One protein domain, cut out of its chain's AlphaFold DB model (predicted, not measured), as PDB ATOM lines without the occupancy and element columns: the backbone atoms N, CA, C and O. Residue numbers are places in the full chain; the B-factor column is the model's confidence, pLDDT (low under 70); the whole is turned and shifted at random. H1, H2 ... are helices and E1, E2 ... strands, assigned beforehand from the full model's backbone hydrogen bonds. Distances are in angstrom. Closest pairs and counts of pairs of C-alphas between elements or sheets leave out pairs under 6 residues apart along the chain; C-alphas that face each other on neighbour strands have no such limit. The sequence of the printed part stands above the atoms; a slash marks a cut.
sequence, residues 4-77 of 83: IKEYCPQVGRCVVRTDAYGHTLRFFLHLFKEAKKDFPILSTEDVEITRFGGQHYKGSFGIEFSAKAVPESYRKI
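Overview. This is residues 4 to 77 of the 83 residues of an uncharacterized protein of Candidatus Falkowbacteria bacterium CG10_big_fil_rev_8_21_14_0_10_43_11 (UniProt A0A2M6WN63). A strongly twisted sheet of four antiparallel strands forms one layer, and a single helix, H1, packs slantwise over one of its faces, covering the two inner strands E2 and E4. The sheet is built of two hairpins, E1 with E2 and E3 with E4, set side by side so that E2 and E4 are neighbours; at the E1 edge, residues 75 to 76 near the end of the printed part pair with residues 6 to 7. The printed part has 74 residues, with named elements in the order E1, E2, H1, E3, E4, and the sheet's order is E1, E2, E4, E3. The class is mixed, helices and strands, though under half of the residues are in named elements. The whole is compact and rounded, with a radius of gyration of the C-alphas of 11.5 A and spans of 30 by 25 by 19 A.

Along the chain. E1, residues 4 to 8, begins at C-alpha 4 (-10.799, -52.794, -15.408) and is 13.2 A long. E2, residues 13 to 18, is 16.6 A long. H1, residues 25 to 38, is 20.7 A long and begins at C-alpha 25 (-18.394, -37.318, -20.534). E3, residues 47 to 51, is 12.9 A long. E4, residues 61 to 66, is 17.1 A long and ends at C-alpha 66 (-21.157, -48.560, -3.498).

Arrangement. E1 and E2 are a hairpin, antiparallel at 161 degrees, with N 6 and O 15 within hydrogen-bond range at 2.9 A. E2 and E4 are antiparallel at 156 degrees, with N 14 and O 65 at 2.8 A. E4 and E3 are a hairpin, antiparallel at 140 degrees, with N 64 and O 48 at 2.8 A. The edge strands E1 and E3 are apart. H1 is on the sheet at a height of 8.8 A, over E2 and E4, and on the local plane it runs slantwise to the strands, at 39 degrees to E4. The closest C-alphas of H1 and E2 are those of Leu 31 and Val 16, 6.4 A apart; those of H1 and E4 are Phe 28 and Gly 62, 6.8 A apart. E2, H1 and E3 form a split strand-helix-strand unit, two strands running the same way with E4 between them in the sheet, and its crossover is right-handed. In H1, 8 of 10 O i to N i+4 pairs are within hydrogen-bond range.

Size, cuts and confidence. The two C-alphas farthest apart are those of Ile 41 and Gln 55, at 34.0 A. The printed part has no cut. The link from E1 to E2 is tight, and the other links are short. The mean pLDDT of the printed part is 88.2, with residues 53 to 59, in the link from E3 to E4, under 70.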
ATOM      1  N   ILE A   4     -11.326 -52.334 -16.686       92.38
ATOM      2  CA  ILE A   4     -10.799 -52.794 -15.408       92.38
ATOM      3  C   ILE A   4     -11.925 -52.642 -14.387       92.38
ATOM      4  O   ILE A   4     -12.459 -51.545 -14.218       92.38
ATOM      5  N   LYS A   5     -12.285 -53.748 -13.732       94.56
ATOM      6  CA  LYS A   5     -13.325 -53.821 -12.700       94.56
ATOM      7  C   LYS A   5     -12.686 -54.269 -11.396       94.56
ATOM      8  O   LYS A   5     -12.112 -55.356 -11.329       94.56
ATOM      9  N   GLU A   6     -12.750 -53.422 -10.384       94.12
ATOM     10  CA  GLU A   6     -12.092 -53.634  -9.099       94.12
ATOM     11  C   GLU A   6     -13.074 -53.420  -7.954       94.12
ATOM     12  O   GLU A   6     -13.985 -52.603  -8.049       94.12
ATOM     13  N   TYR A   7     -12.898 -54.156  -6.865       94.62
ATOM     14  CA  TYR A   7     -13.703 -54.000  -5.660       94.62
ATOM     15  C   TYR A   7     -12.802 -53.928  -4.442       94.62
ATOM     16  O   TYR A   7     -11.938 -54.786  -4.266       94.62
ATOM     17  N   CYS A   8     -13.013 -52.919  -3.603       92.06
ATOM     18  CA  CYS A   8     -12.332 -52.764  -2.330       92.06
ATOM     19  C   CYS A   8     -13.285 -53.170  -1.193       92.06
ATOM     20  O   CYS A   8     -14.154 -52.375  -0.821       92.06
ATOM     21  N   PRO A   9     -13.149 -54.380  -0.614       89.81
ATOM     22  CA  PRO A   9     -14.050 -54.852   0.437       89.81
ATOM     23  C   PRO A   9     -13.945 -54.037   1.728       89.81
ATOM     24  O   PRO A   9     -14.919 -53.945   2.465       89.81
ATOM     25  N   GLN A  10     -12.779 -53.438   1.993       88.00
ATOM     26  CA  GLN A  10     -12.529 -52.667   3.214       88.00
ATOM     27  C   GLN A  10     -13.405 -51.414   3.303       88.00
ATOM     28  O   GLN A  10     -13.874 -51.071   4.384       88.00
ATOM     29  N   VAL A  11     -13.650 -50.755   2.166       88.19
ATOM     30  CA  VAL A  11     -14.495 -49.550   2.084       88.19
ATOM     31  C   VAL A  11     -15.833 -49.795   1.380       88.19
ATOM     32  O   VAL A  11     -16.659 -48.894   1.299       88.19
ATOM     33  N   GLY A  12     -16.070 -51.003   0.857       90.88
ATOM     34  CA  GLY A  12     -17.320 -51.373   0.187       90.88
ATOM     35  C   GLY A  12     -17.539 -50.698  -1.173       90.88
ATOM     36  O   GLY A  12     -18.684 -50.544  -1.602       90.88
ATOM     37  N   ARG A  13     -16.461 -50.300  -1.859       93.12
ATOM     38  CA  ARG A  13     -16.515 -49.515  -3.103       93.12
ATOM     39  C   ARG A  13     -16.069 -50.327  -4.315       93.12
ATOM     40  O   ARG A  13     -15.059 -51.031  -4.273       93.12
ATOM     41  N   CYS A  14     -16.834 -50.219  -5.395       94.38
ATOM     42  CA  CYS A  14     -16.510 -50.746  -6.714       94.38
ATOM     43  C   CYS A  14     -15.911 -49.645  -7.580       94.38
ATOM     44  O   CYS A  14     -16.387 -48.515  -7.567       94.38
ATOM     45  N   VAL A  15     -14.920 -50.011  -8.383       93.56
ATOM     46  CA  VAL A  15     -14.260 -49.141  -9.349       93.56
ATOM     47  C   VAL A  15     -14.375 -49.755 -10.730       93.56
ATOM     48  O   VAL A  15     -14.064 -50.930 -10.937       93.56
ATOM     49  N   VAL A  16     -14.802 -48.943 -11.692       94.06
ATOM     50  CA  VAL A  16     -14.782 -49.298 -13.109       94.06
ATOM     51  C   VAL A  16     -13.999 -48.230 -13.852       94.06
ATOM     52  O   VAL A  16     -14.360 -47.055 -13.858       94.06
ATOM     53  N   ARG A  17     -12.899 -48.636 -14.479       92.06
ATOM     54  CA  ARG A  17     -11.988 -47.743 -15.203       92.06
ATOM     55  C   ARG A  17     -11.432 -48.439 -16.435       92.06
ATOM     56  O   ARG A  17     -11.803 -49.567 -16.748       92.06
ATOM     57  N   THR A  18     -10.549 -47.765 -17.159       89.31
ATOM     58  CA  THR A  18      -9.873 -48.360 -18.320       89.31
ATOM     59  C   THR A  18      -8.376 -48.146 -18.248       89.31
ATOM     60  O   THR A  18      -7.923 -47.303 -17.493       89.31
ATOM     61  N   ASP A  19      -7.605 -48.847 -19.069       85.00
ATOM     62  CA  ASP A  19      -6.175 -48.585 -19.277       85.00
ATOM     63  C   ASP A  19      -5.886 -47.431 -20.268       85.00
ATOM     64  O   ASP A  19      -4.752 -47.260 -20.724       85.00
ATOM     65  N   ALA A  20      -6.897 -46.627 -20.617       84.06
ATOM     66  CA  ALA A  20      -6.794 -45.520 -21.567       84.06
ATOM     67  C   ALA A  20      -6.691 -44.138 -20.885       84.06
ATOM     68  O   ALA A  20      -6.779 -44.002 -19.666       84.06
ATOM     69  N   TYR A  21      -6.518 -43.092 -21.701       78.19
ATOM     70  CA  TYR A  21      -6.468 -41.679 -21.285       78.19
ATOM     71  C   TYR A  21      -7.835 -40.973 -21.371       78.19
ATOM     72  O   TYR A  21      -7.906 -39.753 -21.539       78.19
ATOM     73  N   GLY A  22      -8.933 -41.732 -21.351       78.88
ATOM     74  CA  GLY A  22     -10.278 -41.180 -21.499       78.88
ATOM     75  C   GLY A  22     -10.650 -40.264 -20.331       78.88
ATOM     76  O   GLY A  22     -10.490 -40.637 -19.176       78.88
ATOM     77  N   HIS A  23     -11.143 -39.065 -20.642       81.00
ATOM     78  CA  HIS A  23     -11.554 -38.057 -19.652       81.00
ATOM     79  C   HIS A  23     -12.773 -37.238 -20.121       81.00
ATOM     80  O   HIS A  23     -13.024 -36.136 -19.645       81.00
ATOM     81  N   THR A  24     -13.532 -37.754 -21.092       87.81
ATOM     82  CA  THR A  24     -14.723 -37.084 -21.637       87.81
ATOM     83  C   THR A  24     -16.002 -37.616 -20.992       87.81
ATOM     84  O   THR A  24     -16.053 -38.761 -20.548       87.81
ATOM     85  N   LEU A  25     -17.091 -36.842 -21.018       88.69
ATOM     86  CA  LEU A  25     -18.394 -37.318 -20.534       88.69
ATOM     87  C   LEU A  25     -18.837 -38.615 -21.234       88.69
ATOM     88  O   LEU A  25     -19.313 -39.546 -20.592       88.69
ATOM     89  N   ARG A  26     -18.621 -38.717 -22.553       90.88
ATOM     90  CA  ARG A  26     -18.930 -39.930 -23.328       90.88
ATOM     91  C   ARG A  26     -18.161 -41.151 -22.821       90.88
ATOM     92  O   ARG A  26     -18.702 -42.254 -22.840       90.88
ATOM     93  N   PHE A  27     -16.921 -40.957 -22.379       90.75
ATOM     94  CA  PHE A  27     -16.115 -42.008 -21.770       90.75
ATOM     95  C   PHE A  27     -16.713 -42.472 -20.434       90.75
ATOM     96  O   PHE A  27     -16.923 -43.670 -20.259       90.75
ATOM     97  N   PHE A  28     -17.097 -41.556 -19.540       92.62
ATOM     98  CA  PHE A  28     -17.728 -41.924 -18.263       92.62
ATOM     99  C   PHE A  28     -19.098 -42.590 -18.448       92.62
ATOM    100  O   PHE A  28     -19.384 -43.596 -17.805       92.62
ATOM    101  N   LEU A  29     -19.909 -42.119 -19.400       93.94
ATOM    102  CA  LEU A  29     -21.168 -42.778 -19.765       93.94
ATOM    103  C   LEU A  29     -20.950 -44.196 -20.306       93.94
ATOM    104  O   LEU A  29     -21.792 -45.071 -20.106       93.94
ATOM    105  N   HIS A  30     -19.839 -44.441 -21.001       93.94
ATOM    106  CA  HIS A  30     -19.482 -45.786 -21.439       93.94
ATOM    107  C   HIS A  30     -19.115 -46.681 -20.251       93.94
ATOM    108  O   HIS A  30     -19.653 -47.780 -20.154       93.94
ATOM    109  N   LEU A  31     -18.292 -46.197 -19.313       94.25
ATOM    110  CA  LEU A  31     -17.971 -46.933 -18.084       94.25
ATOM    111  C   LEU A  31     -19.221 -47.255 -17.258       94.25
ATOM    112  O   LEU A  31     -19.380 -48.381 -16.795       94.25
ATOM    113  N   PHE A  32     -20.140 -46.297 -17.143       95.50
ATOM    114  CA  PHE A  32     -21.418 -46.492 -16.466       95.50
ATOM    115  C   PHE A  32     -22.259 -47.588 -17.125       95.50
ATOM    116  O   PHE A  32     -22.781 -48.467 -16.444       95.50
ATOM    117  N   LYS A  33     -22.349 -47.592 -18.461       95.88
ATOM    118  CA  LYS A  33     -23.044 -48.656 -19.201       95.88
ATOM    119  C   LYS A  33     -22.420 -50.029 -18.963       95.88
ATOM    120  O   LYS A  33     -23.159 -51.003 -18.873       95.88
ATOM    121  N   GLU A  34     -21.097 -50.114 -18.854       95.69
ATOM    122  CA  GLU A  34     -20.420 -51.368 -18.511       95.69
ATOM    123  C   GLU A  34     -20.730 -51.814 -17.077       95.69
ATOM    124  O   GLU A  34     -21.010 -52.993 -16.872       95.69
ATOM    125  N   ALA A  35     -20.760 -50.892 -16.110       95.50
ATOM    126  CA  ALA A  35     -21.156 -51.191 -14.733       95.50
ATOM    127  C   ALA A  35     -22.626 -51.640 -14.632       95.50
ATOM    128  O   ALA A  35     -22.924 -52.601 -13.928       95.50
ATOM    129  N   LYS A  36     -23.551 -51.024 -15.385       95.94
ATOM    130  CA  LYS A  36     -24.978 -51.405 -15.382       95.94
ATOM    131  C   LYS A  36     -25.249 -52.836 -15.844       95.94
ATOM    132  O   LYS A  36     -26.283 -53.386 -15.475       95.94
ATOM    133  N   LYS A  37     -24.364 -53.437 -16.648       95.81
ATOM    134  CA  LYS A  37     -24.503 -54.850 -17.044       95.81
ATOM    135  C   LYS A  37     -24.403 -55.780 -15.834       95.81
ATOM    136  O   LYS A  37     -25.118 -56.772 -15.780       95.81
ATOM    137  N   ASP A  38     -23.553 -55.420 -14.876       95.75
ATOM    138  CA  ASP A  38     -23.339 -56.168 -13.636       95.75
ATOM    139  C   ASP A  38     -24.282 -55.701 -12.514       95.75
ATOM    140  O   ASP A  38     -24.696 -56.492 -11.670       95.75
ATOM    141  N   PHE A  39     -24.661 -54.419 -12.534       95.44
ATOM    142  CA  PHE A  39     -25.526 -53.776 -11.547       95.44
ATOM    143  C   PHE A  39     -26.718 -53.078 -12.229       95.44
ATOM    144  O   PHE A  39     -26.715 -51.854 -12.385       95.44
ATOM    145  N   PRO A  40     -27.774 -53.812 -12.633       94.75
ATOM    146  CA  PRO A  40     -28.889 -53.239 -13.401       94.75
ATOM    147  C   PRO A  40     -29.623 -52.089 -12.697       94.75
ATOM    148  O   PRO A  40     -30.134 -51.177 -13.356       94.75
ATOM    149  N   ILE A  41     -29.637 -52.113 -11.361       93.81
ATOM    150  CA  ILE A  41     -30.269 -51.098 -10.510       93.81
ATOM    151  C   ILE A  41     -29.423 -49.834 -10.311       93.81
ATOM    152  O   ILE A  41     -29.929 -48.876  -9.741       93.81
ATOM    153  N   LEU A  42     -28.168 -49.812 -10.776       94.56
ATOM    154  CA  LEU A  42     -27.277 -48.667 -10.604       94.56
ATOM    155  C   LEU A  42     -27.846 -47.435 -11.327       94.56
ATOM    156  O   LEU A  42     -28.169 -47.495 -12.527       94.56
ATOM    157  N   SER A  43     -27.975 -46.336 -10.590       94.38
ATOM    158  CA  SER A  43     -28.394 -45.034 -11.105       94.38
ATOM    159  C   SER A  43     -27.185 -44.122 -11.323       94.38
ATOM    160  O   SER A  43     -26.085 -44.409 -10.854       94.38
ATOM    161  N   THR A  44     -27.359 -43.045 -12.089       90.94
ATOM    162  CA  THR A  44     -26.278 -42.074 -12.321       90.94
ATOM    163  C   THR A  44     -25.927 -41.291 -11.062       90.94
ATOM    164  O   THR A  44     -24.804 -40.819 -10.934       90.94
ATOM    165  N   GLU A  45     -26.871 -41.184 -10.133       93.19
ATOM    166  CA  GLU A  45     -26.756 -40.464  -8.868       93.19
ATOM    167  C   GLU A  45     -25.930 -41.249  -7.835       93.19
ATOM    168  O   GLU A  45     -25.357 -40.654  -6.928       93.19
ATOM    169  N   ASP A  46     -25.822 -42.572  -8.003       91.94
ATOM    170  CA  ASP A  46     -25.028 -43.461  -7.143       91.94
ATOM    171  C   ASP A  46     -23.533 -43.488  -7.512       91.94
ATOM    172  O   ASP A  46     -22.755 -44.236  -6.910       91.94
ATOM    173  N   VAL A  47     -23.138 -42.744  -8.553       94.00
ATOM    174  CA  VAL A  47     -21.834 -42.869  -9.204       94.00
ATOM    175  C   VAL A  47     -21.024 -41.589  -9.086       94.00
ATOM    176  O   VAL A  47     -21.444 -40.508  -9.490       94.00
ATOM    177  N   GLU A  48     -19.794 -41.745  -8.614       93.31
ATOM    178  CA  GLU A  48     -18.808 -40.681  -8.495       93.31
ATOM    179  C   GLU A  48     -17.777 -40.819  -9.627       93.31
ATOM    180  O   GLU A  48     -17.287 -41.913  -9.915       93.31
ATOM    181  N   ILE A  49     -17.457 -39.717 -10.312       90.94
ATOM    182  CA  ILE A  49     -16.336 -39.681 -11.260       90.94
ATOM    183  C   ILE A  49     -15.076 -39.360 -10.461       90.94
ATOM    184  O   ILE A  49     -14.895 -38.226 -10.019       90.94
ATOM    185  N   THR A  50     -14.195 -40.347 -10.318       87.44
ATOM    186  CA  THR A  50     -13.019 -40.251  -9.443       87.44
ATOM    187  C   THR A  50     -11.728 -40.326 -10.246       87.44
ATOM    188  O   THR A  50     -11.623 -41.049 -11.250       87.44
ATOM    189  N   ARG A  51     -10.722 -39.574  -9.783       84.00
ATOM    190  CA  ARG A  51      -9.338 -39.718 -10.226       84.00
ATOM    191  C   ARG A  51      -8.563 -40.589  -9.231       84.00
ATOM    192  O   ARG A  51      -8.324 -40.182  -8.102       84.00
ATOM    193  N   PHE A  52      -8.145 -41.765  -9.669       78.06
ATOM    194  CA  PHE A  52      -7.308 -42.691  -8.917       78.06
ATOM    195  C   PHE A  52      -5.820 -42.335  -9.053       78.06
ATOM    196  O   PHE A  52      -5.366 -41.867 -10.107       78.06
ATOM    197  N   GLY A  53      -5.077 -42.558  -7.970       67.50
ATOM    198  CA  GLY A  53      -3.635 -42.349  -7.873       67.50
ATOM    199  C   GLY A  53      -2.791 -43.381  -8.622       67.50
ATOM    200  O   GLY A  53      -3.290 -44.367  -9.164       67.50
ATOM    201  N   GLY A  54      -1.485 -43.112  -8.681       63.59
ATOM    202  CA  GLY A  54      -0.472 -43.968  -9.305       63.59
ATOM    203  C   GLY A  54       0.529 -43.188 -10.167       63.59
ATOM    204  O   GLY A  54       0.238 -42.098 -10.653       63.59
ATOM    205  N   GLN A  55       1.720 -43.757 -10.398       50.81
ATOM    206  CA  GLN A  55       2.770 -43.131 -11.228       50.81
ATOM    207  C   GLN A  55       2.421 -43.039 -12.728       50.81
ATOM    208  O   GLN A  55       3.161 -42.436 -13.506       50.81
ATOM    209  N   HIS A  56       1.296 -43.616 -13.157       53.88
ATOM    210  CA  HIS A  56       0.871 -43.633 -14.553       53.88
ATOM    211  C   HIS A  56      -0.381 -42.776 -14.779       53.88
ATOM    212  O   HIS A  56      -1.392 -42.933 -14.106       53.88
ATOM    213  N   TYR A  57      -0.331 -41.922 -15.807       58.31
ATOM    214  CA  TYR A  57      -1.457 -41.095 -16.275       58.31
ATOM    215  C   TYR A  57      -2.572 -41.906 -16.978       58.31
ATOM    216  O   TYR A  57      -3.649 -41.382 -17.260       58.31
ATOM    217  N   LYS A  58      -2.296 -43.170 -17.337       60.34
ATOM    218  CA  LYS A  58      -3.264 -44.085 -17.961       60.34
ATOM    219  C   LYS A  58      -4.130 -44.728 -16.887       60.34
ATOM    220  O   LYS A  58      -3.603 -45.264 -15.918       60.34
ATOM    221  N   GLY A  59      -5.444 -44.719 -17.091       63.00
ATOM    222  CA  GLY A  59      -6.393 -45.327 -16.161       63.00
ATOM    223  C   GLY A  59      -6.519 -44.641 -14.813       63.00
ATOM    224  O   GLY A  59      -6.998 -45.259 -13.863       63.00
ATOM    225  N   SER A  60      -6.116 -43.371 -14.752       77.62
ATOM    226  CA  SER A  60      -6.301 -42.522 -13.583       77.62
ATOM    227  C   SER A  60      -7.744 -42.047 -13.446       77.62
ATOM    228  O   SER A  60      -8.114 -41.657 -12.361       77.62
ATOM    229  N   PHE A  61      -8.571 -42.064 -14.495       85.38
ATOM    230  CA  PHE A  61      -9.983 -41.676 -14.402       85.38
ATOM    231  C   PHE A  61     -10.900 -42.888 -14.544       85.38
ATOM    232  O   PHE A  61     -10.704 -43.742 -15.414       85.38
ATOM    233  N   GLY A  62     -11.934 -42.931 -13.714       91.50
ATOM    234  CA  GLY A  62     -12.983 -43.931 -13.801       91.50
ATOM    235  C   GLY A  62     -14.222 -43.507 -13.035       91.50
ATOM    236  O   GLY A  62     -14.404 -42.329 -12.729       91.50
ATOM    237  N   ILE A  63     -15.069 -44.487 -12.756       94.25
ATOM    238  CA  ILE A  63     -16.241 -44.314 -11.914       94.25
ATOM    239  C   ILE A  63     -16.122 -45.169 -10.657       94.25
ATOM    240  O   ILE A  63     -15.573 -46.274 -10.699       94.25
ATOM    241  N   GLU A  64     -16.668 -44.659  -9.564       94.50
ATOM    242  CA  GLU A  64     -16.731 -45.310  -8.266       94.50
ATOM    243  C   GLU A  64     -18.174 -45.340  -7.758       94.50
ATOM    244  O   GLU A  64     -18.924 -44.387  -7.948       94.50
ATOM    245  N   PHE A  65     -18.585 -46.443  -7.130       95.19
ATOM    246  CA  PHE A  65     -19.916 -46.581  -6.534       95.19
ATOM    247  C   PHE A  65     -19.932 -47.626  -5.416       95.19
ATOM    248  O   PHE A  65     -19.052 -48.486  -5.323       95.19
ATOM    249  N   SER A  66     -20.945 -47.564  -4.556       94.00
ATOM    250  CA  SER A  66     -21.157 -48.560  -3.498       94.00
ATOM    251  C   SER A  66     -21.942 -49.762  -4.024       94.00
ATOM    252  O   SER A  66     -22.934 -49.598  -4.729       94.00
ATOM    253  N   ALA A  67     -21.549 -50.978  -3.643       90.19
ATOM    254  CA  ALA A  67     -22.313 -52.185  -3.962       90.19
ATOM    255  C   ALA A  67     -22.179 -53.250  -2.866       90.19
ATOM    256  O   ALA A  67     -21.104 -53.447  -2.300       90.19
ATOM    257  N   LYS A  68     -23.283 -53.953  -2.575       82.31
ATOM    258  CA  LYS A  68     -23.333 -55.010  -1.544       82.31
ATOM    259  C   LYS A  68     -23.033 -56.404  -2.095       82.31
ATOM    260  O   LYS A  68     -22.332 -57.175  -1.453       82.31
ATOM    261  N   ALA A  69     -23.570 -56.727  -3.270       89.62
ATOM    262  CA  ALA A  69     -23.390 -58.017  -3.928       89.62
ATOM    263  C   ALA A  69     -22.545 -57.814  -5.185       89.62
ATOM    264  O   ALA A  69     -23.064 -57.415  -6.225       89.62
ATOM    265  N   VAL A  70     -21.236 -58.019  -5.060       93.00
ATOM    266  CA  VAL A  70     -20.280 -57.763  -6.139       93.00
ATOM    267  C   VAL A  70     -19.978 -59.065  -6.887       93.00
ATOM    268  O   VAL A  70     -19.653 -60.055  -6.229       93.00
ATOM    269  N   PRO A  71     -20.057 -59.088  -8.230       93.44
ATOM    270  CA  PRO A  71     -19.716 -60.273  -9.011       93.44
ATOM    271  C   PRO A  71     -18.262 -60.716  -8.818       93.44
ATOM    272  O   PRO A  71     -17.365 -59.891  -8.653       93.44
ATOM    273  N   GLU A  72     -18.001 -62.017  -8.951       92.44
ATOM    274  CA  GLU A  72     -16.643 -62.579  -8.853       92.44
ATOM    275  C   GLU A  72     -15.684 -62.073  -9.943       92.44
ATOM    276  O   GLU A  72     -14.468 -62.140  -9.779       92.44
ATOM    277  N   SER A  73     -16.218 -61.522 -11.039       92.75
ATOM    278  CA  SER A  73     -15.434 -60.907 -12.115       92.75
ATOM    279  C   SER A  73     -14.697 -59.632 -11.685       92.75
ATOM    280  O   SER A  73     -13.787 -59.189 -12.387       92.75
ATOM    281  N   TYR A  74     -15.063 -59.037 -10.544       94.75
ATOM    282  CA  TYR A  74     -14.375 -57.878  -9.989       94.75
ATOM    283  C   TYR A  74     -13.111 -58.309  -9.252       94.75
ATOM    284  O   TYR A  74     -13.148 -59.061  -8.274       94.75
ATOM    285  N   ARG A  75     -11.968 -57.764  -9.674       94.06
ATOM    286  CA  ARG A  75     -10.696 -57.999  -8.994       94.06
ATOM    287  C   ARG A  75     -10.721 -57.343  -7.616       94.06
ATOM    288  O   ARG A  75     -10.841 -56.124  -7.507       94.06
ATOM    289  N   LYS A  76     -10.551 -58.135  -6.559       93.19
ATOM    290  CA  LYS A  76     -10.428 -57.602  -5.199       93.19
ATOM    291  C   LYS A  76      -9.111 -56.844  -5.048       93.19
ATOM    292  O   LYS A  76      -8.051 -57.365  -5.387       93.19
ATOM    293  N   ILE A  77      -9.198 -55.628  -4.532       90.50
ATOM    294  CA  ILE A  77      -8.059 -54.789  -4.165       90.50
ATOM    295  C   ILE A  77      -8.130 -54.481  -2.673       90.50
ATOM    296  O   ILE A  77      -9.210 -54.467  -2.082       90.50
TER     297      ILE A  77